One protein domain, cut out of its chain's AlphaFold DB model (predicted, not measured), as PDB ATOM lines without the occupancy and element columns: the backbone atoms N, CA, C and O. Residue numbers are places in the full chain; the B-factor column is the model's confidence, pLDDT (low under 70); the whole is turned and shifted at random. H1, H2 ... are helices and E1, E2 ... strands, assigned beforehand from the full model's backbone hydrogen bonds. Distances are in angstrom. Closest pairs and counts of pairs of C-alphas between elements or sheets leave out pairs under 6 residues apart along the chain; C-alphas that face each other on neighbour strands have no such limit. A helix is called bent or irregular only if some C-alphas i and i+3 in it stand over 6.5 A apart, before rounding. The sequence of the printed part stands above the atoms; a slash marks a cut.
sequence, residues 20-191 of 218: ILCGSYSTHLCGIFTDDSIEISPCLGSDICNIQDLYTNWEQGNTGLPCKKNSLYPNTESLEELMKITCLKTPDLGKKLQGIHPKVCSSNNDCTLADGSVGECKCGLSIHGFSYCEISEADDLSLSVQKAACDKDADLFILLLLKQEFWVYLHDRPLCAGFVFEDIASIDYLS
ATOM      1  N   ILE A  20     -14.268  -8.914  39.422       89.88
ATOM      2  CA  ILE A  20     -14.887  -7.586  39.392       89.88
ATOM      3  C   ILE A  20     -15.280  -7.236  37.965       89.88
ATOM      4  O   ILE A  20     -14.447  -7.230  37.056       89.88
ATOM      5  N   LEU A  21     -16.551  -6.899  37.781       90.38
ATOM      6  CA  LEU A  21     -17.141  -6.565  36.493       90.38
ATOM      7  C   LEU A  21     -17.698  -5.143  36.515       90.38
ATOM      8  O   LEU A  21     -18.182  -4.657  37.534       90.38
ATOM      9  N   CYS A  22     -17.661  -4.471  35.369       86.81
ATOM     10  CA  CYS A  22     -18.314  -3.177  35.225       86.81
ATOM     11  C   CYS A  22     -19.806  -3.375  34.972       86.81
ATOM     12  O   CYS A  22     -20.198  -3.836  33.900       86.81
ATOM     13  N   GLY A  23     -20.622  -2.991  35.947       83.75
ATOM     14  CA  GLY A  23     -22.064  -2.900  35.806       83.75
ATOM     15  C   GLY A  23     -22.466  -1.692  34.960       83.75
ATOM     16  O   GLY A  23     -21.772  -0.676  34.899       83.75
ATOM     17  N   SER A  24     -23.618  -1.793  34.302       73.38
ATOM     18  CA  SER A  24     -24.215  -0.704  33.515       73.38
ATOM     19  C   SER A  24     -25.480  -0.130  34.163       73.38
ATOM     20  O   SER A  24     -26.311   0.475  33.482       73.38
ATOM     21  N   TYR A  25     -25.689  -0.376  35.458       70.06
ATOM     22  CA  TYR A  25     -26.912  -0.007  36.167       70.06
ATOM     23  C   TYR A  25     -26.770   1.357  36.856       70.06
ATOM     24  O   TYR A  25     -25.823   1.599  37.591       70.06
ATOM     25  N   SER A  26     -27.729   2.264  36.663       60.09
ATOM     26  CA  SER A  26     -27.731   3.601  37.284       60.09
ATOM     27  C   SER A  26     -28.596   3.650  38.555       60.09
ATOM     28  O   SER A  26     -29.463   4.517  38.693       60.09
ATOM     29  N   THR A  27     -28.470   2.651  39.431       63.38
ATOM     30  CA  THR A  27     -29.324   2.510  40.626       63.38
ATOM     31  C   THR A  27     -28.676   3.140  41.865       63.38
ATOM     32  O   THR A  27     -27.524   3.553  41.837       63.38
ATOM     33  N   HIS A  28     -29.408   3.196  42.986       76.25
ATOM     34  CA  HIS A  28     -28.862   3.550  44.310       76.25
ATOM     35  C   HIS A  28     -27.851   2.523  44.855       76.25
ATOM     36  O   HIS A  28     -27.447   2.627  46.011       76.25
ATOM     37  N   LEU A  29     -27.497   1.498  44.075       87.25
ATOM     38  CA  LEU A  29     -26.510   0.488  44.425       87.25
ATOM     39  C   LEU A  29     -25.191   0.816  43.741       87.25
ATOM     40  O   LEU A  29     -25.177   1.250  42.594       87.25
ATOM     41  N   CYS A  30     -24.094   0.550  44.434       86.88
ATOM     42  CA  CYS A  30     -22.752   0.659  43.887       86.88
ATOM     43  C   CYS A  30     -22.113  -0.704  43.611       86.88
ATOM     44  O   CYS A  30     -21.209  -0.795  42.787       86.88
ATOM     45  N   GLY A  31     -22.639  -1.768  44.226       90.50
ATOM     46  CA  GLY A  31     -22.249  -3.152  43.974       90.50
ATOM     47  C   GLY A  31     -23.460  -4.076  43.883       90.50
ATOM     48  O   GLY A  31     -24.406  -3.916  44.659       90.50
ATOM     49  N   ILE A  32     -23.429  -5.033  42.961       92.25
ATOM     50  CA  ILE A  32     -24.337  -6.184  42.887       92.25
ATOM     51  C   ILE A  32     -23.484  -7.446  42.989       92.25
ATOM     52  O   ILE A  32     -22.415  -7.531  42.387       92.25
ATOM     53  N   PHE A  33     -23.950  -8.409  43.775       92.44
ATOM     54  CA  PHE A  33     -23.158  -9.559  44.190       92.44
ATOM     55  C   PHE A  33     -23.741 -10.860  43.638       92.44
ATOM     56  O   PHE A  33     -24.941 -11.118  43.771       92.44
ATOM     57  N   THR A  34     -22.876 -11.684  43.050       88.25
ATOM     58  CA  THR A  34     -23.124 -13.100  42.749       88.25
ATOM     59  C   THR A  34     -22.145 -13.967  43.538       88.25
ATOM     60  O   THR A  34     -21.250 -13.457  44.211       88.25
ATOM     61  N   ASP A  35     -22.284 -15.289  43.445       84.25
ATOM     62  CA  ASP A  35     -21.405 -16.231  44.150       84.25
ATOM     63  C   ASP A  35     -19.924 -16.110  43.728       84.25
ATOM     64  O   ASP A  35     -19.027 -16.484  44.478       84.25
ATOM     65  N   ASP A  36     -19.657 -15.590  42.531       88.94
ATOM     66  CA  ASP A  36     -18.348 -15.585  41.866       88.94
ATOM     67  C   ASP A  36     -17.925 -14.212  41.314       88.94
ATOM     68  O   ASP A  36     -16.804 -14.053  40.813       88.94
ATOM     69  N   SER A  37     -18.799 -13.208  41.400       90.69
ATOM     70  CA  SER A  37     -18.529 -11.883  40.856       90.69
ATOM     71  C   SER A  37     -19.144 -10.756  41.677       90.69
ATOM     72  O   SER A  37     -20.139 -10.917  42.389       90.69
ATOM     73  N   ILE A  38     -18.529  -9.587  41.543       91.25
ATOM     74  CA  ILE A  38     -19.083  -8.318  41.986       91.25
ATOM     75  C   ILE A  38     -19.178  -7.431  40.749       91.25
ATOM     76  O   ILE A  38     -18.161  -7.025  40.180       91.25
ATOM     77  N   GLU A  39     -20.396  -7.097  40.346       91.56
ATOM     78  CA  GLU A  39     -20.615  -6.011  39.402       91.56
ATOM     79  C   GLU A  39     -20.579  -4.690  40.166       91.56
ATOM     80  O   GLU A  39     -21.236  -4.554  41.196       91.56
ATOM     81  N   ILE A  40     -19.809  -3.718  39.679       88.31
ATOM     82  CA  ILE A  40     -19.699  -2.384  40.274       88.31
ATOM     83  C   ILE A  40     -20.161  -1.305  39.299       88.31
ATOM     84  O   ILE A  40     -19.898  -1.384  38.099       88.31
ATOM     85  N   SER A  41     -20.809  -0.265  39.815       85.25
ATOM     86  CA  SER A  41     -21.326   0.859  39.025       85.25
ATOM     87  C   SER A  41     -21.123   2.181  39.775       85.25
ATOM     88  O   SER A  41     -21.131   2.163  41.013       85.25
ATOM     89  N   PRO A  42     -20.919   3.322  39.085       79.50
ATOM     90  CA  PRO A  42     -20.689   4.588  39.768       79.50
ATOM     91  C   PRO A  42     -21.932   5.030  40.536       79.50
ATOM     92  O   PRO A  42     -23.061   4.926  40.048       79.50
ATOM     93  N   CYS A  43     -21.709   5.585  41.724       78.56
ATOM     94  CA  CYS A  43     -22.755   6.270  42.469       78.56
ATOM     95  C   CYS A  43     -23.118   7.603  41.806       78.56
ATOM     96  O   CYS A  43     -22.302   8.238  41.138       78.56
ATOM     97  N   LEU A  44     -24.367   8.036  41.990       76.38
ATOM     98  CA  LEU A  44     -24.840   9.324  41.487       76.38
ATOM     99  C   LEU A  44     -24.629  10.425  42.534       76.38
ATOM    100  O   LEU A  44     -24.873  10.228  43.723       76.38
ATOM    101  N   GLY A  45     -24.271  11.625  42.077       74.81
ATOM    102  CA  GLY A  45     -24.150  12.800  42.942       74.81
ATOM    103  C   GLY A  45     -22.910  12.752  43.834       74.81
ATOM    104  O   GLY A  45     -21.808  12.564  43.339       74.81
ATOM    105  N   SER A  46     -23.093  12.985  45.136       71.62
ATOM    106  CA  SER A  46     -22.023  12.970  46.147       71.62
ATOM    107  C   SER A  46     -22.009  11.686  46.982       71.62
ATOM    108  O   SER A  46     -21.432  11.673  48.070       71.62
ATOM    109  N   ASP A  47     -22.749  10.660  46.565       76.50
ATOM    110  CA  ASP A  47     -22.735   9.373  47.247       76.50
ATOM    111  C   ASP A  47     -21.543   8.539  46.765       76.50
ATOM    112  O   ASP A  47     -21.051   8.715  45.654       76.50
ATOM    113  N   ILE A  48     -21.082   7.632  47.618       76.56
ATOM    114  CA  ILE A  48     -19.804   6.936  47.496       76.56
ATOM    115  C   ILE A  48     -19.994   5.427  47.618       76.56
ATOM    116  O   ILE A  48     -20.960   4.943  48.225       76.56
ATOM    117  N   CYS A  49     -19.034   4.684  47.072       78.38
ATOM    118  CA  CYS A  49     -18.936   3.239  47.227       78.38
ATOM    119  C   CYS A  49     -17.665   2.905  47.999       78.38
ATOM    120  O   CYS A  49     -16.565   3.098  47.494       78.38
ATOM    121  N   ASN A  50     -17.801   2.407  49.227       77.62
ATOM    122  CA  ASN A  50     -16.639   2.021  50.015       77.62
ATOM    123  C   ASN A  50     -16.175   0.610  49.620       77.62
ATOM    124  O   ASN A  50     -16.944  -0.351  49.647       77.62
ATOM    125  N   ILE A  51     -14.895   0.490  49.284       75.94
ATOM    126  CA  ILE A  51     -14.300  -0.763  48.820       75.94
ATOM    127  C   ILE A  51     -14.278  -1.876  49.871       75.94
ATOM    128  O   ILE A  51     -14.481  -3.043  49.545       75.94
ATOM    129  N   GLN A  52     -14.066  -1.528  51.137       75.38
ATOM    130  CA  GLN A  52     -14.040  -2.491  52.231       75.38
ATOM    131  C   GLN A  52     -15.444  -3.048  52.490       75.38
ATOM    132  O   GLN A  52     -15.611  -4.237  52.774       75.38
ATOM    133  N   ASP A  53     -16.464  -2.205  52.316       82.88
ATOM    134  CA  ASP A  53     -17.856  -2.634  52.373       82.88
ATOM    135  C   ASP A  53     -18.221  -3.568  51.212       82.88
ATOM    136  O   ASP A  53     -19.006  -4.490  51.436       82.88
ATOM    137  N   LEU A  54     -17.666  -3.383  50.002       84.31
ATOM    138  CA  LEU A  54     -17.940  -4.273  48.861       84.31
ATOM    139  C   LEU A  54     -17.600  -5.728  49.201       84.31
ATOM    140  O   LEU A  54     -18.466  -6.595  49.090       84.31
ATOM    141  N   TYR A  55     -16.383  -5.984  49.688       80.50
ATOM    142  CA  TYR A  55     -15.965  -7.338  50.064       80.50
ATOM    143  C   TYR A  55     -16.722  -7.868  51.271       80.50
ATOM    144  O   TYR A  55     -17.239  -8.979  51.219       80.50
ATOM    145  N   THR A  56     -16.858  -7.058  52.324       84.44
ATOM    146  CA  THR A  56     -17.554  -7.485  53.547       84.44
ATOM    147  C   THR A  56     -18.992  -7.915  53.246       84.44
ATOM    148  O   THR A  56     -19.472  -8.904  53.794       84.44
ATOM    149  N   ASN A  57     -19.694  -7.191  52.369       88.44
ATOM    150  CA  ASN A  57     -21.068  -7.531  52.009       88.44
ATOM    151  C   ASN A  57     -21.146  -8.750  51.078       88.44
ATOM    152  O   ASN A  57     -22.056  -9.562  51.243       88.44
ATOM    153  N   TRP A  58     -20.206  -8.901  50.142       88.19
ATOM    154  CA  TRP A  58     -20.125 -10.090  49.292       88.19
ATOM    155  C   TRP A  58     -19.859 -11.360  50.117       88.19
ATOM    156  O   TRP A  58     -20.605 -12.330  50.004       88.19
ATOM    157  N   GLU A  59     -18.886 -11.332  51.034       85.88
ATOM    158  CA  GLU A  59     -18.568 -12.468  51.917       85.88
ATOM    159  C   GLU A  59     -19.733 -12.853  52.840       85.88
ATOM    160  O   GLU A  59     -19.896 -14.018  53.205       85.88
ATOM    161  N   GLN A  60     -20.572 -11.882  53.211       89.56
ATOM    162  CA  GLN A  60     -21.786 -12.113  53.999       89.56
ATOM    163  C   GLN A  60     -22.946 -12.699  53.178       89.56
ATOM    164  O   GLN A  60     -23.991 -13.010  53.751       89.56
ATOM    165  N   GLY A  61     -22.783 -12.860  51.862       86.19
ATOM    166  CA  GLY A  61     -23.830 -13.350  50.965       86.19
ATOM    167  C   GLY A  61     -24.949 -12.334  50.733       86.19
ATOM    168  O   GLY A  61     -26.080 -12.721  50.427       86.19
ATOM    169  N   ASN A  62     -24.672 -11.037  50.905       91.25
ATOM    170  CA  ASN A  62     -25.620  -9.996  50.518       91.25
ATOM    171  C   ASN A  62     -25.745  -9.961  48.990       91.25
ATOM    172  O   ASN A  62     -24.876 -10.443  48.273       91.25
ATOM    173  N   THR A  63     -26.818  -9.362  48.473       90.44
ATOM    174  CA  THR A  63     -27.081  -9.296  47.021       90.44
ATOM    175  C   THR A  63     -26.663  -7.975  46.380       90.44
ATOM    176  O   THR A  63     -26.562  -7.877  45.158       90.44
ATOM    177  N   GLY A  64     -26.406  -6.947  47.186       90.56
ATOM    178  CA  GLY A  64     -25.886  -5.677  46.706       90.56
ATOM    179  C   GLY A  64     -25.507  -4.726  47.832       90.56
ATOM    180  O   GLY A  64     -25.875  -4.925  48.992       90.56
ATOM    181  N   LEU A  65     -24.770  -3.680  47.472       90.62
ATOM    182  CA  LEU A  65     -24.315  -2.622  48.365       90.62
ATOM    183  C   LEU A  65     -24.900  -1.284  47.904       90.62
ATOM    184  O   LEU A  65     -24.594  -0.854  46.789       90.62
ATOM    185  N   PRO A  66     -25.728  -0.608  48.722       88.88
ATOM    186  CA  PRO A  66     -26.181   0.740  48.412       88.88
ATOM    187  C   PRO A  66     -25.033   1.752  48.452       88.88
ATOM    188  O   PRO A  66     -24.138   1.660  49.292       88.88
ATOM    189  N   CYS A  67     -25.124   2.759  47.588       85.19
ATOM    190  CA  CYS A  67     -24.340   3.981  47.687       85.19
ATOM    191  C   CYS A  67     -24.574   4.636  49.054       85.19
ATOM    192  O   CYS A  67     -25.713   4.734  49.529       85.19
ATOM    193  N   LYS A  68     -23.498   5.077  49.704       81.69
ATOM    194  CA  LYS A  68     -23.550   5.744  51.012       81.69
ATOM    195  C   LYS A  68     -23.259   7.226  50.835       81.69
ATOM    196  O   LYS A  68     -22.470   7.596  49.982       81.69
ATOM    197  N   LYS A  69     -23.853   8.086  51.663       76.06
ATOM    198  CA  LYS A  69     -23.478   9.507  51.661       76.06
ATOM    199  C   LYS A  69     -22.000   9.647  52.005       76.06
ATOM    200  O   LYS A  69     -21.550   9.003  52.954       76.06
ATOM    201  N   ASN A  70     -21.286  10.510  51.284       64.94
ATOM    202  CA  ASN A  70     -19.903  10.831  51.614       64.94
ATOM    203  C   ASN A  70     -19.827  11.376  53.050       64.94
ATOM    204  O   ASN A  70     -20.355  12.446  53.360       64.94
ATOM    205  N   SER A  71     -19.218  10.602  53.943       51.84
ATOM    206  CA  SER A  71     -18.951  10.996  55.329       51.84
ATOM    207  C   SER A  71     -17.496  10.747  55.714       51.84
ATOM    208  O   SER A  71     -17.180  10.679  56.899       51.84
ATOM    209  N   LEU A  72     -16.631  10.515  54.729       48.25
ATOM    210  CA  LEU A  72     -15.373   9.813  54.934       48.25
ATOM    211  C   LEU A  72     -14.173  10.705  54.652       48.25
ATOM    212  O   LEU A  72     -13.294  10.295  53.918       48.25
ATOM    213  N   TYR A  73     -14.080  11.876  55.294       49.41
ATOM    214  CA  TYR A  73     -12.760  12.477  55.506       49.41
ATOM    215  C   TYR A  73     -12.632  13.151  56.878       49.41
ATOM    216  O   TYR A  73     -13.512  13.917  57.278       49.41
ATOM    217  N   PRO A  74     -11.544  12.874  57.621       40.81
ATOM    218  CA  PRO A  74     -11.216  13.611  58.830       40.81
ATOM    219  C   PRO A  74     -10.858  15.063  58.479       40.81
ATOM    220  O   PRO A  74     -10.244  15.341  57.452       40.81
ATOM    221  N   ASN A  75     -11.252  16.001  59.344       38.91
ATOM    222  CA  ASN A  75     -10.965  17.433  59.207       38.91
ATOM    223  C   ASN A  75      -9.475  17.696  58.920       38.91
ATOM    224  O   ASN A  75      -8.614  17.003  59.447       38.91
ATOM    225  N   THR A  76      -9.159  18.737  58.148       44.69
ATOM    226  CA  THR A  76      -7.800  19.138  57.723       44.69
ATOM    227  C   THR A  76      -6.797  19.391  58.856       44.69
ATOM    228  O   THR A  76      -5.595  19.320  58.618       44.69
ATOM    229  N   GLU A  77      -7.254  19.610  60.094       49.03
ATOM    230  CA  GLU A  77      -6.394  19.595  61.294       49.03
ATOM    231  C   GLU A  77      -5.694  18.231  61.505       49.03
ATOM    232  O   GLU A  77      -4.666  18.157  62.170       49.03
ATOM    233  N   SER A  78      -6.190  17.166  60.866       67.00
ATOM    234  CA  SER A  78      -5.670  15.799  60.955       67.00
ATOM    235  C   SER A  78      -4.468  15.495  60.062       67.00
ATOM    236  O   SER A  78      -3.754  14.547  60.369       67.00
ATOM    237  N   LEU A  79      -4.197  16.247  58.983       74.50
ATOM    238  CA  LEU A  79      -3.130  15.864  58.040       74.50
ATOM    239  C   LEU A  79      -1.737  16.113  58.620       74.50
ATOM    240  O   LEU A  79      -0.882  15.231  58.575       74.50
ATOM    241  N   GLU A  80      -1.504  17.297  59.188       73.56
ATOM    242  CA  GLU A  80      -0.224  17.616  59.830       73.56
ATOM    243  C   GLU A  80       0.026  16.688  61.028       73.56
ATOM    244  O   GLU A  80       1.141  16.197  61.224       73.56
ATOM    245  N   GLU A  81      -1.025  16.381  61.793       80.62
ATOM    246  CA  GLU A  81      -0.969  15.414  62.885       80.62
ATOM    247  C   GLU A  81      -0.682  13.992  62.377       80.62
ATOM    248  O   GLU A  81       0.183  13.310  62.927       80.62
ATOM    249  N   LEU A  82      -1.315  13.564  61.282       81.25
ATOM    250  CA  LEU A  82      -1.098  12.264  60.649       81.25
ATOM    251  C   LEU A  82       0.324  12.124  60.099       81.25
ATOM    252  O   LEU A  82       0.971  11.102  60.330       81.25
ATOM    253  N   MET A  83       0.846  13.148  59.420       83.06
ATOM    254  CA  MET A  83       2.233  13.179  58.947       83.06
ATOM    255  C   MET A  83       3.210  13.134  60.121       83.06
ATOM    256  O   MET A  83       4.179  12.376  60.097       83.06
ATOM    257  N   LYS A  84       2.932  13.887  61.193       86.25
ATOM    258  CA  LYS A  84       3.737  13.861  62.416       86.25
ATOM    259  C   LYS A  84       3.741  12.471  63.049       86.25
ATOM    260  O   LYS A  84       4.816  11.964  63.353       86.25
ATOM    261  N   ILE A  85       2.579  11.841  63.219       84.56
ATOM    262  CA  ILE A  85       2.466  10.476  63.752       84.56
ATOM    263  C   ILE A  85       3.215   9.493  62.850       84.56
ATOM    264  O   ILE A  85       3.986   8.683  63.351       84.56
ATOM    265  N   THR A  86       3.043   9.589  61.531       84.81
ATOM    266  CA  THR A  86       3.671   8.675  60.565       84.81
ATOM    267  C   THR A  86       5.188   8.823  60.533       84.81
ATOM    268  O   THR A  86       5.892   7.821  60.480       84.81
ATOM    269  N   CYS A  87       5.707  10.046  60.643       87.12
ATOM    270  CA  CYS A  87       7.144  10.278  60.766       87.12
ATOM    271  C   CYS A  87       7.704   9.768  62.106       87.12
ATOM    272  O   CYS A  87       8.820   9.255  62.161       87.12
ATOM    273  N   LEU A  88       6.932   9.903  63.192       83.94
ATOM    274  CA  LEU A  88       7.320   9.451  64.532       83.94
ATOM    275  C   LEU A  88       7.165   7.947  64.744       83.94
ATOM    276  O   LEU A  88       7.769   7.428  65.685       83.94
ATOM    277  N   LYS A  89       6.383   7.245  63.911       75.81
ATOM    278  CA  LYS A  89       6.423   5.785  63.874       75.81
ATOM    279  C   LYS A  89       7.875   5.422  63.620       75.81
ATOM    280  O   LYS A  89       8.402   5.704  62.552       75.81
ATOM    281  N   THR A  90       8.548   4.827  64.596       59.41
ATOM    282  CA  THR A  90       9.767   4.085  64.301       59.41
ATOM    283  C   THR A  90       9.388   3.066  63.230       59.41
ATOM    284  O   THR A  90       8.303   2.490  63.343       59.41
ATOM    285  N   PRO A  91      10.211   2.842  62.190       56.38
ATOM    286  CA  PRO A  91      10.050   1.673  61.339       56.38
ATOM    287  C   PRO A  91      10.352   0.461  62.222       56.38
ATOM    288  O   PRO A  91      11.462  -0.066  62.238       56.38
ATOM    289  N   ASP A  92       9.408   0.110  63.083       49.00
ATOM    290  CA  ASP A  92       9.537  -0.978  64.021       49.00
ATOM    291  C   ASP A  92       9.341  -2.241  63.200       49.00
ATOM    292  O   ASP A  92       8.226  -2.699  63.002       49.00
ATOM    293  N   LEU A  93      10.441  -2.707  62.606       54.00
ATOM    294  CA  LEU A  93      10.705  -4.093  62.221       54.00
ATOM    295  C   LEU A  93       9.539  -4.841  61.553       54.00
ATOM    296  O   LEU A  93       9.414  -6.060  61.711       54.00
ATOM    297  N   GLY A  94       8.727  -4.154  60.748       57.41
ATOM    298  CA  GLY A  94       7.937  -4.816  59.725       57.41
ATOM    299  C   GLY A  94       8.883  -5.730  58.949       57.41
ATOM    300  O   GLY A  94      10.054  -5.409  58.717       57.41
ATOM    301  N   LYS A  95       8.442  -6.930  58.604       75.38
ATOM    302  CA  LYS A  95       9.295  -7.844  57.846       75.38
ATOM    303  C   LYS A  95       8.911  -7.727  56.393       75.38
ATOM    304  O   LYS A  95       7.734  -7.858  56.071       75.38
ATOM    305  N   LYS A  96       9.890  -7.454  55.529       82.69
ATOM    306  CA  LYS A  96       9.639  -7.375  54.089       82.69
ATOM    307  C   LYS A  96       8.999  -8.668  53.611       82.69
ATOM    308  O   LYS A  96       9.421  -9.760  54.016       82.69
ATOM    309  N   LEU A  97       8.004  -8.535  52.749       83.94
ATOM    310  CA  LEU A  97       7.450  -9.670  52.029       83.94
ATOM    311  C   LEU A  97       8.537 -10.268  51.131       83.94
ATOM    312  O   LEU A  97       9.286  -9.545  50.470       83.94
ATOM    313  N   GLN A  98       8.648 -11.595  51.115       82.12
ATOM    314  CA  GLN A  98       9.617 -12.263  50.256       82.12
ATOM    315  C   GLN A  98       9.120 -12.321  48.809       82.12
ATOM    316  O   GLN A  98       8.021 -12.818  48.542       82.12
ATOM    317  N   GLY A  99       9.983 -11.934  47.870       80.50
ATOM    318  CA  GLY A  99       9.758 -12.082  46.433       80.50
ATOM    319  C   GLY A  99       9.583 -10.754  45.701       80.50
ATOM    320  O   GLY A  99       9.987  -9.701  46.188       80.50
ATOM    321  N   ILE A 100       9.026 -10.837  44.493       78.62
ATOM    322  CA  ILE A 100       8.750  -9.683  43.633       78.62
ATOM    323  C   ILE A 100       7.312  -9.236  43.875       78.62
ATOM    324  O   ILE A 100       6.399 -10.058  43.912       78.62
ATOM    325  N   HIS A 101       7.136  -7.928  44.026       79.31
ATOM    326  CA  HIS A 101       5.846  -7.293  44.253       79.31
ATOM    327  C   HIS A 101       5.272  -6.678  42.971       79.31
ATOM    328  O   HIS A 101       6.048  -6.170  42.158       79.31
ATOM    329  N   PRO A 102       3.935  -6.647  42.814       83.06
ATOM    330  CA  PRO A 102       2.939  -7.264  43.694       83.06
ATOM    331  C   PRO A 102       2.945  -8.786  43.565       83.06
ATOM    332  O   PRO A 102       3.100  -9.343  42.480       83.06
ATOM    333  N   LYS A 103       2.783  -9.460  44.702       87.81
ATOM    334  CA  LYS A 103       2.840 -10.916  44.777       87.81
ATOM    335  C   LYS A 103       1.427 -11.484  44.790       87.81
ATOM    336  O   LYS A 103       0.705 -11.283  45.763       87.81
ATOM    337  N   VAL A 104       1.047 -12.182  43.719       90.44
ATOM    338  CA  VAL A 104      -0.198 -12.968  43.676       90.44
ATOM    339  C   VAL A 104      -0.099 -14.104  44.690       90.44
ATOM    340  O   VAL A 104       0.957 -14.730  44.824       90.44
ATOM    341  N   CYS A 105      -1.189 -14.373  45.393       90.94
ATOM    342  CA  CYS A 105      -1.277 -15.446  46.374       90.94
ATOM    343  C   CYS A 105      -2.516 -16.309  46.121       90.94
ATOM    344  O   CYS A 105      -3.443 -15.912  45.426       90.94
ATOM    345  N   SER A 106      -2.518 -17.533  46.639       89.19
ATOM    346  CA  SER A 106      -3.707 -18.398  46.712       89.19
ATOM    347  C   SER A 106      -4.091 -18.687  48.165       89.19
ATOM    348  O   SER A 106      -5.200 -19.132  48.455       89.19
ATOM    349  N   SER A 107      -3.167 -18.427  49.093       89.25
ATOM    350  CA  SER A 107      -3.346 -18.512  50.535       89.25
ATOM    351  C   SER A 107      -2.376 -17.572  51.254       89.25
ATOM    352  O   SER A 107      -1.378 -17.134  50.681       89.25
ATOM    353  N   ASN A 108      -2.603 -17.336  52.548       90.94
ATOM    354  CA  ASN A 108      -1.668 -16.569  53.376       90.94
ATOM    355  C   ASN A 108      -0.246 -17.154  53.337       90.94
ATOM    356  O   ASN A 108       0.716 -16.401  53.332       90.94
ATOM    357  N   ASN A 109      -0.085 -18.477  53.212       90.62
ATOM    358  CA  ASN A 109       1.237 -19.116  53.173       90.62
ATOM    359  C   ASN A 109       2.119 -18.626  52.013       90.62
ATOM    360  O   ASN A 109       3.343 -18.632  52.142       90.62
ATOM    361  N   ASP A 110       1.518 -18.157  50.916       90.38
ATOM    362  CA  ASP A 110       2.252 -17.578  49.790       90.38
ATOM    363  C   ASP A 110       2.853 -16.206  50.147       90.38
ATOM    364  O   ASP A 110       3.813 -15.752  49.525       90.38
ATOM    365  N   CYS A 111       2.358 -15.567  51.205       90.81
ATOM    366  CA  CYS A 111       2.769 -14.259  51.706       90.81
ATOM    367  C   CYS A 111       3.804 -14.366  52.834       90.81
ATOM    368  O   CYS A 111       3.711 -13.694  53.857       90.81
ATOM    369  N   THR A 112       4.815 -15.222  52.665       91.00
ATOM    370  CA  THR A 112       5.903 -15.365  53.647       91.00
ATOM    371  C   THR A 112       6.746 -14.089  53.754       91.00
ATOM    372  O   THR A 112       7.185 -13.526  52.746       91.00
ATOM    373  N   LEU A 113       7.023 -13.663  54.984       88.88
ATOM    374  CA  LEU A 113       7.890 -12.537  55.321       88.88
ATOM    375  C   LEU A 113       9.347 -12.992  55.523       88.88
ATOM    376  O   LEU A 113       9.649 -14.181  55.637       88.88
ATOM    377  N   ALA A 114      10.288 -12.048  55.565       83.94
ATOM    378  CA  ALA A 114      11.728 -12.325  55.636       83.94
ATOM    379  C   ALA A 114      12.174 -13.235  56.804       83.94
ATOM    380  O   ALA A 114      13.173 -13.938  56.674       83.94
ATOM    381  N   ASP A 115      11.451 -13.267  57.923       81.69
ATOM    382  CA  ASP A 115      11.763 -14.122  59.081       81.69
ATOM    383  C   ASP A 115      11.045 -15.485  59.072       81.69
ATOM    384  O   ASP A 115      11.196 -16.264  60.011       81.69
ATOM    385  N   GLY A 116      10.235 -15.760  58.047       82.81
ATOM    386  CA  GLY A 116       9.422 -16.972  57.953       82.81
ATOM    387  C   GLY A 116       8.009 -16.853  58.530       82.81
ATOM    388  O   GLY A 116       7.226 -17.784  58.358       82.81
ATOM    389  N   SER A 117       7.643 -15.734  59.171       88.38
ATOM    390  CA  SER A 117       6.237 -15.448  59.487       88.38
ATOM    391  C   SER A 117       5.396 -15.234  58.224       88.38
ATOM    392  O   SER A 117       5.919 -15.066  57.124       88.38
ATOM    393  N   VAL A 118       4.076 -15.283  58.385       88.19
ATOM    394  CA  VAL A 118       3.111 -15.292  57.287       88.19
ATOM    395  C   VAL A 118       2.275 -14.011  57.323       88.19
ATOM    396  O   VAL A 118       1.658 -13.715  58.344       88.19
ATOM    397  N   GLY A 119       2.288 -13.258  56.223       87.25
ATOM    398  CA  GLY A 119       1.435 -12.094  55.983       87.25
ATOM    399  C   GLY A 119       0.047 -12.467  55.453       87.25
ATOM    400  O   GLY A 119      -0.292 -13.644  55.319       87.25
ATOM    401  N   GLU A 120      -0.761 -11.455  55.146       88.81
ATOM    402  CA  GLU A 120      -2.147 -11.633  54.707       88.81
ATOM    403  C   GLU A 120      -2.271 -11.645  53.177       88.81
ATOM    404  O   GLU A 120      -1.648 -10.845  52.478       88.81
ATOM    405  N   CYS A 121      -3.084 -12.566  52.659       89.50
ATOM    406  CA  CYS A 121      -3.484 -12.655  51.261       89.50
ATOM    407  C   CYS A 121      -4.904 -12.094  51.118       89.50
ATOM    408  O   CYS A 121      -5.853 -12.691  51.628       89.50
ATOM    409  N   LYS A 122      -5.059 -10.957  50.435       88.31
ATOM    410  CA  LYS A 122      -6.340 -10.244  50.299       88.31
ATOM    411  C   LYS A 122      -6.828 -10.241  48.860       88.31
ATOM    412  O   LYS A 122      -6.030 -10.167  47.927       88.31
ATOM    413  N   CYS A 123      -8.142 -10.287  48.673       87.25
ATOM    414  CA  CYS A 123      -8.738 -10.168  47.349       87.25
ATOM    415  C   CYS A 123      -8.494  -8.776  46.761       87.25
ATOM    416  O   CYS A 123      -8.820  -7.765  47.383       87.25
ATOM    417  N   GLY A 124      -7.919  -8.729  45.559       86.12
ATOM    418  CA  GLY A 124      -7.836  -7.499  44.779       86.12
ATOM    419  C   GLY A 124      -9.120  -7.272  43.996       86.12
ATOM    420  O   GLY A 124      -9.864  -8.225  43.739       86.12
ATOM    421  N   LEU A 125      -9.375  -6.028  43.569       83.44
ATOM    422  CA  LEU A 125     -10.502  -5.718  42.682       83.44
ATOM    423  C   LEU A 125     -10.216  -6.189  41.248       83.44
ATOM    424  O   LEU A 125     -10.270  -5.404  40.313       83.44
ATOM    425  N   SER A 126      -9.847  -7.450  41.065       84.81
ATOM    426  CA  SER A 126      -9.327  -7.972  39.806       84.81
ATOM    427  C   SER A 126     -10.438  -8.486  38.895       84.81
ATOM    428  O   SER A 126     -11.347  -9.192  39.333       84.81
ATOM    429  N   ILE A 127     -10.310  -8.220  37.593       86.00
ATOM    430  CA  ILE A 127     -11.155  -8.849  36.560       86.00
ATOM    431  C   ILE A 127     -10.953 -10.371  36.476       86.00
ATOM    432  O   ILE A 127     -11.773 -11.084  35.902       86.00
ATOM    433  N   HIS A 128      -9.857 -10.870  37.046       87.19
ATOM    434  CA  HIS A 128      -9.467 -12.274  37.059       87.19
ATOM    435  C   HIS A 128      -9.714 -12.961  38.408       87.19
ATOM    436  O   HIS A 128      -9.420 -14.148  38.537       87.19
ATOM    437  N   GLY A 129     -10.246 -12.245  39.410       87.38
ATOM    438  CA  GLY A 129     -10.477 -12.808  40.743       87.38
ATOM    439  C   GLY A 129      -9.175 -13.195  41.450       87.38
ATOM    440  O   GLY A 129      -9.115 -14.210  42.140       87.38
ATOM    441  N   PHE A 130      -8.103 -12.423  41.250       90.56
ATOM    442  CA  PHE A 130      -6.836 -12.641  41.944       90.56
ATOM    443  C   PHE A 130      -6.811 -12.025  43.344       90.56
ATOM    444  O   PHE A 130      -7.379 -10.958  43.599       90.56
ATOM    445  N   SER A 131      -6.065 -12.676  44.233       90.38
ATOM    446  CA  SER A 131      -5.624 -12.127  45.510       90.38
ATOM    447  C   SER A 131      -4.140 -11.776  45.485       90.38
ATOM    448  O   SER A 131      -3.341 -12.341  44.732       90.38
ATOM    449  N   TYR A 132      -3.777 -10.819  46.334       90.75
ATOM    450  CA  TYR A 132      -2.432 -10.283  46.456       90.75
ATOM    451  C   TYR A 132      -2.003 -10.259  47.917       90.75
ATOM    452  O   TYR A 132      -2.818 -10.040  48.817       90.75
ATOM    453  N   CYS A 133      -0.711 -10.457  48.150       89.88
ATOM    454  CA  CYS A 133      -0.140 -10.252  49.471       89.88
ATOM    455  C   CYS A 133      -0.223  -8.772  49.852       89.88
ATOM    456  O   CYS A 133       0.198  -7.903  49.082       89.88
ATOM    457  N   GLU A 134      -0.760  -8.495  51.036       87.25
ATOM    458  CA  GLU A 134      -0.831  -7.143  51.581       87.25
ATOM    459  C   GLU A 134       0.568  -6.600  51.863       87.25
ATOM    460  O   GLU A 134       1.410  -7.290  52.436       87.25
ATOM    461  N   ILE A 135       0.811  -5.349  51.467       82.75
ATOM    462  CA  ILE A 135       2.095  -4.684  51.682       82.75
ATOM    463  C   ILE A 135       2.445  -4.669  53.171       82.75
ATOM    464  O   ILE A 135       1.654  -4.256  54.015       82.75
ATOM    465  N   SER A 136       3.677  -5.062  53.480       83.38
ATOM    466  CA  SER A 136       4.223  -4.968  54.827       83.38
ATOM    467  C   SER A 136       4.675  -3.540  55.139       83.38
ATOM    468  O   SER A 136       5.162  -2.811  54.270       83.38
ATOM    469  N   GLU A 137       4.622  -3.142  56.412       76.19
ATOM    470  CA  GLU A 137       5.108  -1.832  56.878       76.19
ATOM    471  C   GLU A 137       6.605  -1.590  56.592       76.19
ATOM    472  O   GLU A 137       7.060  -0.449  56.625       76.19
ATOM    473  N   ALA A 138       7.375  -2.634  56.261       78.12
ATOM    474  CA  ALA A 138       8.784  -2.508  55.882       78.12
ATOM    475  C   ALA A 138       9.072  -2.611  54.383       78.12
ATOM    476  O   ALA A 138      10.238  -2.515  53.986       78.12
ATOM    477  N   ASP A 139       8.061  -2.827  53.546       82.44
ATOM    478  CA  ASP A 139       8.252  -2.780  52.100       82.44
ATOM    479  C   ASP A 139       8.565  -1.345  51.643       82.44
ATOM    480  O   ASP A 139       8.259  -0.355  52.314       82.44
ATOM    481  N   ASP A 140       9.198  -1.221  50.476       84.19
ATOM    482  CA  ASP A 140       9.773   0.049  50.011       84.19
ATOM    483  C   ASP A 140       8.723   1.164  49.853       84.19
ATOM    484  O   ASP A 140       9.035   2.343  50.049       84.19
ATOM    485  N   LEU A 141       7.469   0.809  49.552       82.81
ATOM    486  CA  LEU A 141       6.363   1.766  49.498       82.81
ATOM    487  C   LEU A 141       6.062   2.357  50.881       82.81
ATOM    488  O   LEU A 141       5.983   3.574  51.011       82.81
ATOM    489  N   SER A 142       5.976   1.518  51.915       84.31
ATOM    490  CA  SER A 142       5.737   1.932  53.303       84.31
ATOM    491  C   SER A 142       6.852   2.844  53.828       84.31
ATOM    492  O   SER A 142       6.588   3.881  54.439       84.31
ATOM    493  N   LEU A 143       8.107   2.519  53.505       85.88
ATOM    494  CA  LEU A 143       9.259   3.371  53.823       85.88
ATOM    495  C   LEU A 143       9.203   4.716  53.083       85.88
ATOM    496  O   LEU A 143       9.579   5.752  53.633       85.88
ATOM    497  N   SER A 144       8.715   4.717  51.840       86.44
ATOM    498  CA  SER A 144       8.553   5.942  51.052       86.44
ATOM    499  C   SER A 144       7.457   6.851  51.624       86.44
ATOM    500  O   SER A 144       7.657   8.064  51.668       86.44
ATOM    501  N   VAL A 145       6.346   6.287  52.119       85.94
ATOM    502  CA  VAL A 145       5.289   7.033  52.836       85.94
ATOM    503  C   VAL A 145       5.869   7.736  54.058       85.94
ATOM    504  O   VAL A 145       5.702   8.943  54.228       85.94
ATOM    505  N   GLN A 146       6.601   6.996  54.892       87.81
ATOM    506  CA  GLN A 146       7.233   7.542  56.091       87.81
ATOM    507  C   GLN A 146       8.224   8.658  55.757       87.81
ATOM    508  O   GLN A 146       8.224   9.706  56.404       87.81
ATOM    509  N   LYS A 147       9.051   8.453  54.727       89.69
ATOM    510  CA  LYS A 147       9.995   9.468  54.270       89.69
ATOM    511  C   LYS A 147       9.273  10.746  53.837       89.69
ATOM    512  O   LYS A 147       9.644  11.815  54.306       89.69
ATOM    513  N   ALA A 148       8.227  10.639  53.017       88.06
ATOM    514  CA  ALA A 148       7.437  11.797  52.593       88.06
ATOM    515  C   ALA A 148       6.800  12.532  53.787       88.06
ATOM    516  O   ALA A 148       6.805  13.763  53.833       88.06
ATOM    517  N   ALA A 149       6.337  11.788  54.799       88.94
ATOM    518  CA  ALA A 149       5.830  12.360  56.044       88.94
ATOM    519  C   ALA A 149       6.905  13.171  56.796       88.94
ATOM    520  O   ALA A 149       6.641  14.288  57.242       88.94
ATOM    521  N   CYS A 150       8.125  12.634  56.918       90.31
ATOM    522  CA  CYS A 150       9.238  13.306  57.596       90.31
ATOM    523  C   CYS A 150       9.816  14.489  56.812       90.31
ATOM    524  O   CYS A 150      10.180  15.499  57.417       90.31
ATOM    525  N   ASP A 151       9.854  14.386  55.484       93.00
ATOM    526  CA  ASP A 151      10.273  15.462  54.582       93.00
ATOM    527  C   ASP A 151       9.216  16.583  54.499       93.00
ATOM    528  O   ASP A 151       9.480  17.647  53.938       93.00
ATOM    529  N   LYS A 152       8.039  16.377  55.113       87.75
ATOM    530  CA  LYS A 152       6.879  17.282  55.101       87.75
ATOM    531  C   LYS A 152       6.355  17.579  53.691       87.75
ATOM    532  O   LYS A 152       5.785  18.642  53.453       87.75
ATOM    533  N   ASP A 153       6.519  16.630  52.772       86.56
ATOM    534  CA  ASP A 153       5.965  16.701  51.422       86.56
ATOM    535  C   ASP A 153       4.529  16.160  51.443       86.56
ATOM    536  O   ASP A 153       4.306  14.955  51.345       86.56
ATOM    537  N   ALA A 154       3.559  17.052  51.663       80.00
ATOM    538  CA  ALA A 154       2.157  16.682  51.851       80.00
ATOM    539  C   ALA A 154       1.545  16.012  50.609       80.00
ATOM    540  O   ALA A 154       0.840  15.013  50.743       80.00
ATOM    541  N   ASP A 155       1.857  16.515  49.412       76.56
ATOM    542  CA  ASP A 155       1.324  15.977  48.156       76.56
ATOM    543  C   ASP A 155       1.869  14.568  47.898       76.56
ATOM    544  O   ASP A 155       1.116  13.639  47.589       76.56
ATOM    545  N   LEU A 156       3.182  14.377  48.075       79.50
ATOM    546  CA  LEU A 156       3.805  13.064  47.930       79.50
ATOM    547  C   LEU A 156       3.351  12.098  49.029       79.50
ATOM    548  O   LEU A 156       3.121  10.922  48.746       79.50
ATOM    549  N   PHE A 157       3.205  12.578  50.266       81.19
ATOM    550  CA  PHE A 157       2.724  11.781  51.391       81.19
ATOM    551  C   PHE A 157       1.326  11.233  51.122       81.19
ATOM    552  O   PHE A 157       1.134  10.023  51.205       81.19
ATOM    553  N   ILE A 158       0.383  12.097  50.735       76.06
ATOM    554  CA  ILE A 158      -0.983  11.706  50.376       76.06
ATOM    555  C   ILE A 158      -0.948  10.673  49.250       76.06
ATOM    556  O   ILE A 158      -1.515   9.591  49.388       76.06
ATOM    557  N   LEU A 159      -0.228  10.963  48.162       75.88
ATOM    558  CA  LEU A 159      -0.137  10.065  47.012       75.88
ATOM    559  C   LEU A 159       0.379   8.670  47.396       75.88
ATOM    560  O   LEU A 159      -0.156   7.659  46.940       75.88
ATOM    561  N   LEU A 160       1.445   8.604  48.195       79.25
ATOM    562  CA  LEU A 160       2.042   7.337  48.608       79.25
ATOM    563  C   LEU A 160       1.177   6.605  49.636       79.25
ATOM    564  O   LEU A 160       1.083   5.383  49.557       79.25
ATOM    565  N   LEU A 161       0.535   7.326  50.560       79.94
ATOM    566  CA  LEU A 161      -0.363   6.753  51.563       79.94
ATOM    567  C   LEU A 161      -1.546   6.058  50.885       79.94
ATOM    568  O   LEU A 161      -1.839   4.906  51.183       79.94
ATOM    569  N   LEU A 162      -2.145   6.706  49.886       75.62
ATOM    570  CA  LEU A 162      -3.214   6.123  49.074       75.62
ATOM    571  C   LEU A 162      -2.738   4.891  48.301       75.62
ATOM    572  O   LEU A 162      -3.434   3.880  48.237       75.62
ATOM    573  N   LYS A 163      -1.532   4.947  47.722       76.50
ATOM    574  CA  LYS A 163      -0.946   3.775  47.062       76.50
ATOM    575  C   LYS A 163      -0.739   2.625  48.036       76.50
ATOM    576  O   LYS A 163      -0.941   1.493  47.627       76.50
ATOM    577  N   GLN A 164      -0.315   2.901  49.266       80.06
ATOM    578  CA  GLN A 164      -0.095   1.891  50.296       80.06
ATOM    579  C   GLN A 164      -1.419   1.266  50.743       80.06
ATOM    580  O   GLN A 164      -1.540   0.044  50.738       80.06
ATOM    581  N   GLU A 165      -2.414   2.093  51.063       77.81
ATOM    582  CA  GLU A 165      -3.724   1.667  51.563       77.81
ATOM    583  C   GLU A 165      -4.514   0.867  50.521       77.81
ATOM    584  O   GLU A 165      -5.110  -0.163  50.834       77.81
ATOM    585  N   PHE A 166      -4.476   1.296  49.258       76.88
ATOM    586  CA  PHE A 166      -5.272   0.683  48.196       76.88
ATOM    587  C   PHE A 166      -4.470  -0.229  47.266       76.88
ATOM    588  O   PHE A 166      -5.001  -0.684  46.254       76.88
ATOM    589  N   TRP A 167      -3.212  -0.538  47.592       78.00
ATOM    590  CA  TRP A 167      -2.307  -1.298  46.724       78.00
ATOM    591  C   TRP A 167      -2.929  -2.585  46.168       78.00
ATOM    592  O   TRP A 167      -2.948  -2.792  44.953       78.00
ATOM    593  N   VAL A 168      -3.475  -3.418  47.064       80.81
ATOM    594  CA  VAL A 168      -4.106  -4.711  46.743       80.81
ATOM    595  C   VAL A 168      -5.227  -4.534  45.723       80.81
ATOM    596  O   VAL A 168      -5.390  -5.339  44.809       80.81
ATOM    597  N   TYR A 169      -5.987  -3.451  45.849       77.88
ATOM    598  CA  TYR A 169      -7.146  -3.211  45.014       77.88
ATOM    599  C   TYR A 169      -6.816  -2.521  43.693       77.88
ATOM    600  O   TYR A 169      -7.561  -2.663  42.729       77.88
ATOM    601  N   LEU A 170      -5.720  -1.763  43.630       72.44
ATOM    602  CA  LEU A 170      -5.387  -0.952  42.464       72.44
ATOM    603  C   LEU A 170      -4.662  -1.733  41.362       72.44
ATOM    604  O   LEU A 170      -4.648  -1.248  40.231       72.44
ATOM    605  N   HIS A 171      -4.071  -2.895  41.655       75.75
ATOM    606  CA  HIS A 171      -3.108  -3.523  40.745       75.75
ATOM    607  C   HIS A 171      -3.684  -3.977  39.390       75.75
ATOM    608  O   HIS A 171      -3.084  -3.686  38.361       75.75
ATOM    609  N   ASP A 172      -4.833  -4.656  39.390       79.69
ATOM    610  CA  ASP A 172      -5.423  -5.300  38.200       79.69
ATOM    611  C   ASP A 172      -6.916  -4.961  38.050       79.69
ATOM    612  O   ASP A 172      -7.768  -5.794  37.740       79.69
ATOM    613  N   ARG A 173      -7.262  -3.716  38.380       79.75
ATOM    614  CA  ARG A 173      -8.660  -3.298  38.476       79.75
ATOM    615  C   ARG A 173      -9.310  -3.029  37.119       79.75
ATOM    616  O   ARG A 173      -8.650  -2.459  36.246       79.75
ATOM    617  N   PRO A 174     -10.612  -3.324  36.936       78.75
ATOM    618  CA  PRO A 174     -11.330  -2.829  35.769       78.75
ATOM    619  C   PRO A 174     -11.430  -1.300  35.812       78.75
ATOM    620  O   PRO A 174     -11.433  -0.695  36.883       78.75
ATOM    621  N   LEU A 175     -11.569  -0.653  34.650       75.62
ATOM    622  CA  LEU A 175     -11.610   0.816  34.556       75.62
ATOM    623  C   LEU A 175     -12.722   1.443  35.411       75.62
ATOM    624  O   LEU A 175     -12.508   2.476  36.041       75.62
ATOM    625  N   CYS A 176     -13.880   0.786  35.487       73.75
ATOM    626  CA  CYS A 176     -14.991   1.194  36.342       73.75
ATOM    627  C   CYS A 176     -14.628   1.186  37.835       73.75
ATOM    628  O   CYS A 176     -15.096   2.030  38.579       73.75
ATOM    629  N   ALA A 177     -13.708   0.342  38.306       72.81
ATOM    630  CA  ALA A 177     -13.300   0.397  39.711       72.81
ATOM    631  C   ALA A 177     -12.758   1.772  40.119       72.81
ATOM    632  O   ALA A 177     -12.836   2.114  41.292       72.81
ATOM    633  N   GLY A 178     -12.301   2.592  39.161       66.38
ATOM    634  CA  GLY A 178     -11.897   3.979  39.380       66.38
ATOM    635  C   GLY A 178     -12.897   4.845  40.158       66.38
ATOM    636  O   GLY A 178     -12.438   5.664  40.942       66.38
ATOM    637  N   PHE A 179     -14.216   4.644  40.032       63.31
ATOM    638  CA  PHE A 179     -15.213   5.443  40.773       63.31
ATOM    639  C   PHE A 179     -15.429   4.985  42.220       63.31
ATOM    640  O   PHE A 179     -15.831   5.785  43.057       63.31
ATOM    641  N   VAL A 180     -15.100   3.730  42.555       59.31
ATOM    642  CA  VAL A 180     -14.993   3.282  43.962       59.31
ATOM    643  C   VAL A 180     -13.865   4.058  44.659       59.31
ATOM    644  O   VAL A 180     -13.858   4.222  45.873       59.31
ATOM    645  N   PHE A 181     -12.932   4.587  43.862       56.75
ATOM    646  CA  PHE A 181     -11.803   5.399  44.286       56.75
ATOM    647  C   PHE A 181     -11.924   6.885  43.911       56.75
ATOM    648  O   PHE A 181     -10.970   7.613  44.163       56.75
ATOM    649  N   GLU A 182     -13.014   7.383  43.308       49.53
ATOM    650  CA  GLU A 182     -13.089   8.802  42.885       49.53
ATOM    651  C   GLU A 182     -13.021   9.776  44.076       49.53
ATOM    652  O   GLU A 182     -12.577  10.914  43.920       49.53
ATOM    653  N   ASP A 183     -13.301   9.307  45.292       44.75
ATOM    654  CA  ASP A 183     -13.014  10.047  46.522       44.75
ATOM    655  C   ASP A 183     -11.507  10.284  46.739       44.75
ATOM    656  O   ASP A 183     -11.114  11.357  47.196       44.75
ATOM    657  N   ILE A 184     -10.635   9.367  46.302       46.47
ATOM    658  CA  ILE A 184      -9.176   9.551  46.320       46.47
ATOM    659  C   ILE A 184      -8.761  10.692  45.387       46.47
ATOM    660  O   ILE A 184      -7.863  11.470  45.708       46.47
ATOM    661  N   ALA A 185      -9.437  10.818  44.242       40.19
ATOM    662  CA  ALA A 185      -9.183  11.898  43.299       40.19
ATOM    663  C   ALA A 185      -9.759  13.246  43.762       40.19
ATOM    664  O   ALA A 185      -9.266  14.297  43.364       40.19
ATOM    665  N   SER A 186     -10.764  13.243  44.639       41.78
ATOM    666  CA  SER A 186     -11.323  14.466  45.226       41.78
ATOM    667  C   SER A 186     -10.425  15.113  46.296       41.78
ATOM    668  O   SER A 186     -10.615  16.286  46.628       41.78
ATOM    669  N   ILE A 187      -9.387  14.404  46.764       41.00
ATOM    670  CA  ILE A 187      -8.336  14.953  47.640       41.00
ATOM    671  C   ILE A 187      -7.577  16.107  46.950       41.00
ATOM    672  O   ILE A 187      -7.123  17.031  47.626       41.00
ATOM    673  N   ASP A 188      -7.552  16.140  45.612       38.03
ATOM    674  CA  ASP A 188      -6.972  17.239  44.823       38.03
ATOM    675  C   ASP A 188      -7.722  18.573  44.973       38.03
ATOM    676  O   ASP A 188      -7.153  19.634  44.720       38.03
ATOM    677  N   TYR A 189      -8.996  18.551  45.380       35.41
ATOM    678  CA  TYR A 189      -9.820  19.763  45.414       35.41
ATOM    679  C   TYR A 189      -9.755  20.507  46.755       35.41
ATOM    680  O   TYR A 189     -10.045  21.702  46.813       35.41
ATOM    681  N   LEU A 190      -9.377  19.820  47.840       34.66
ATOM    682  CA  LEU A 190      -9.355  20.400  49.188       34.66
ATOM    683  C   LEU A 190      -7.973  20.916  49.614       34.66
ATOM    684  O   LEU A 190      -7.912  21.762  50.506       34.66
ATOM    685  N   SER A 191      -6.877  20.474  48.981       37.38
ATOM    686  CA  SER A 191      -5.518  20.911  49.351       37.38
ATOM    687  C   SER A 191      -4.993  22.102  48.545       37.38
ATOM    688  O   SER A 191      -4.085  22.797  49.004       37.38
TER     689      SER A 191
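This is residues 20 to 191 of the 218 residues of an uncharacterized protein of Stentor coeruleus (UniProt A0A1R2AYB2). A flattened slab has two groups of parts at opposite ends: a small four-stranded sheet, E1 to E4, with H1 over one face, and the helices H2, H3 and H4, where H3 and H4 form a helical hairpin. Between these groups, the short hairpin of E5 and E6 packs on H5 near the middle, H6 grazes the sheet, and H7 ends the printed part near H4. The 172 printed residues hold seven named helices and six named strands, in the order E1 E2 E3 H1 E4 H2 E5 E6 H3 H4 H5 H6 H7, a mixed class with under half of the residues in named elements. The larger sheet, order E1 E3 E2 E4, is mixed; E5 and E6 are antiparallel. The whole is compact, radius of gyration of the C-alphas 17.3 A, spanning 45 by 40 by 24 A.

E1, residues 20 to 22, begins at C-alpha 20 (-14.887, -7.586, 39.392). E2 is residues 29 to 33, E3 37 to 40, H1 51 to 59 (12.8 A) and E4 64 to 66. H2, residues 77 to 88 (17.4 A), is only just irregular: C-alphas 77 and 80 are 6.6 A apart. E5 is residues 121 to 123, E6 131 to 133, H3 140 to 150 (15.3 A), H4 154 to 165 (16.1 A), H5 167 to 170 and H6 177 to 180. H7, residues 182 to 191 (15.7 A), ends at C-alpha 191 (-5.518, 20.911, 49.351).

E1 and E3 are parallel, N 21 to O 38 2.9 A; the hairpin E2 and E3 is antiparallel, N 32 to O 39 2.9 A; E2 and E4 are antiparallel, N 30 to O 65 2.8 A. E3, H1 and E4 form a split strand-helix-strand unit, E2 between its strands, with a left-handed crossover. H1 is on the sheet at a height of 8.4 A. In the hairpin E5 and E6, N 132 and O 122 are 2.8 A apart; the closest C-alphas of E6 and H5, Tyr 132 and Val 168, are 5.8 A apart. H3 and H4 touch, C-alphas 148 and 157 at 4.9 A, a shallow tilt of 31 degrees, opposite ways. H2 touches H3 with residues 83 to 87 alone, C-alphas 83 and 149 at 4.7 A. H4 and H7 are close but not clearly touching, C-alphas 162 and 184 at 7.4 A. Every O i to N i+4 pair is within hydrogen-bond range in H3 and H4; H1 has 4 of 5, H2 7 of 8, and H7 1 of 6 beside 5 of 7 O i to N i+3 pairs; H5 and H6 are too short for an i+4 pair.

The C-alphas farthest apart, Ser 26 and Asp 115, are 48.5 A apart. The printed part has no cut. The link from H2 to E5, residues 89 to 120, is long. Mean pLDDT of the printed part is 77.9; residues 26 to 27, 70 to 78, 90 to 94 and 178 to 191 are under 70.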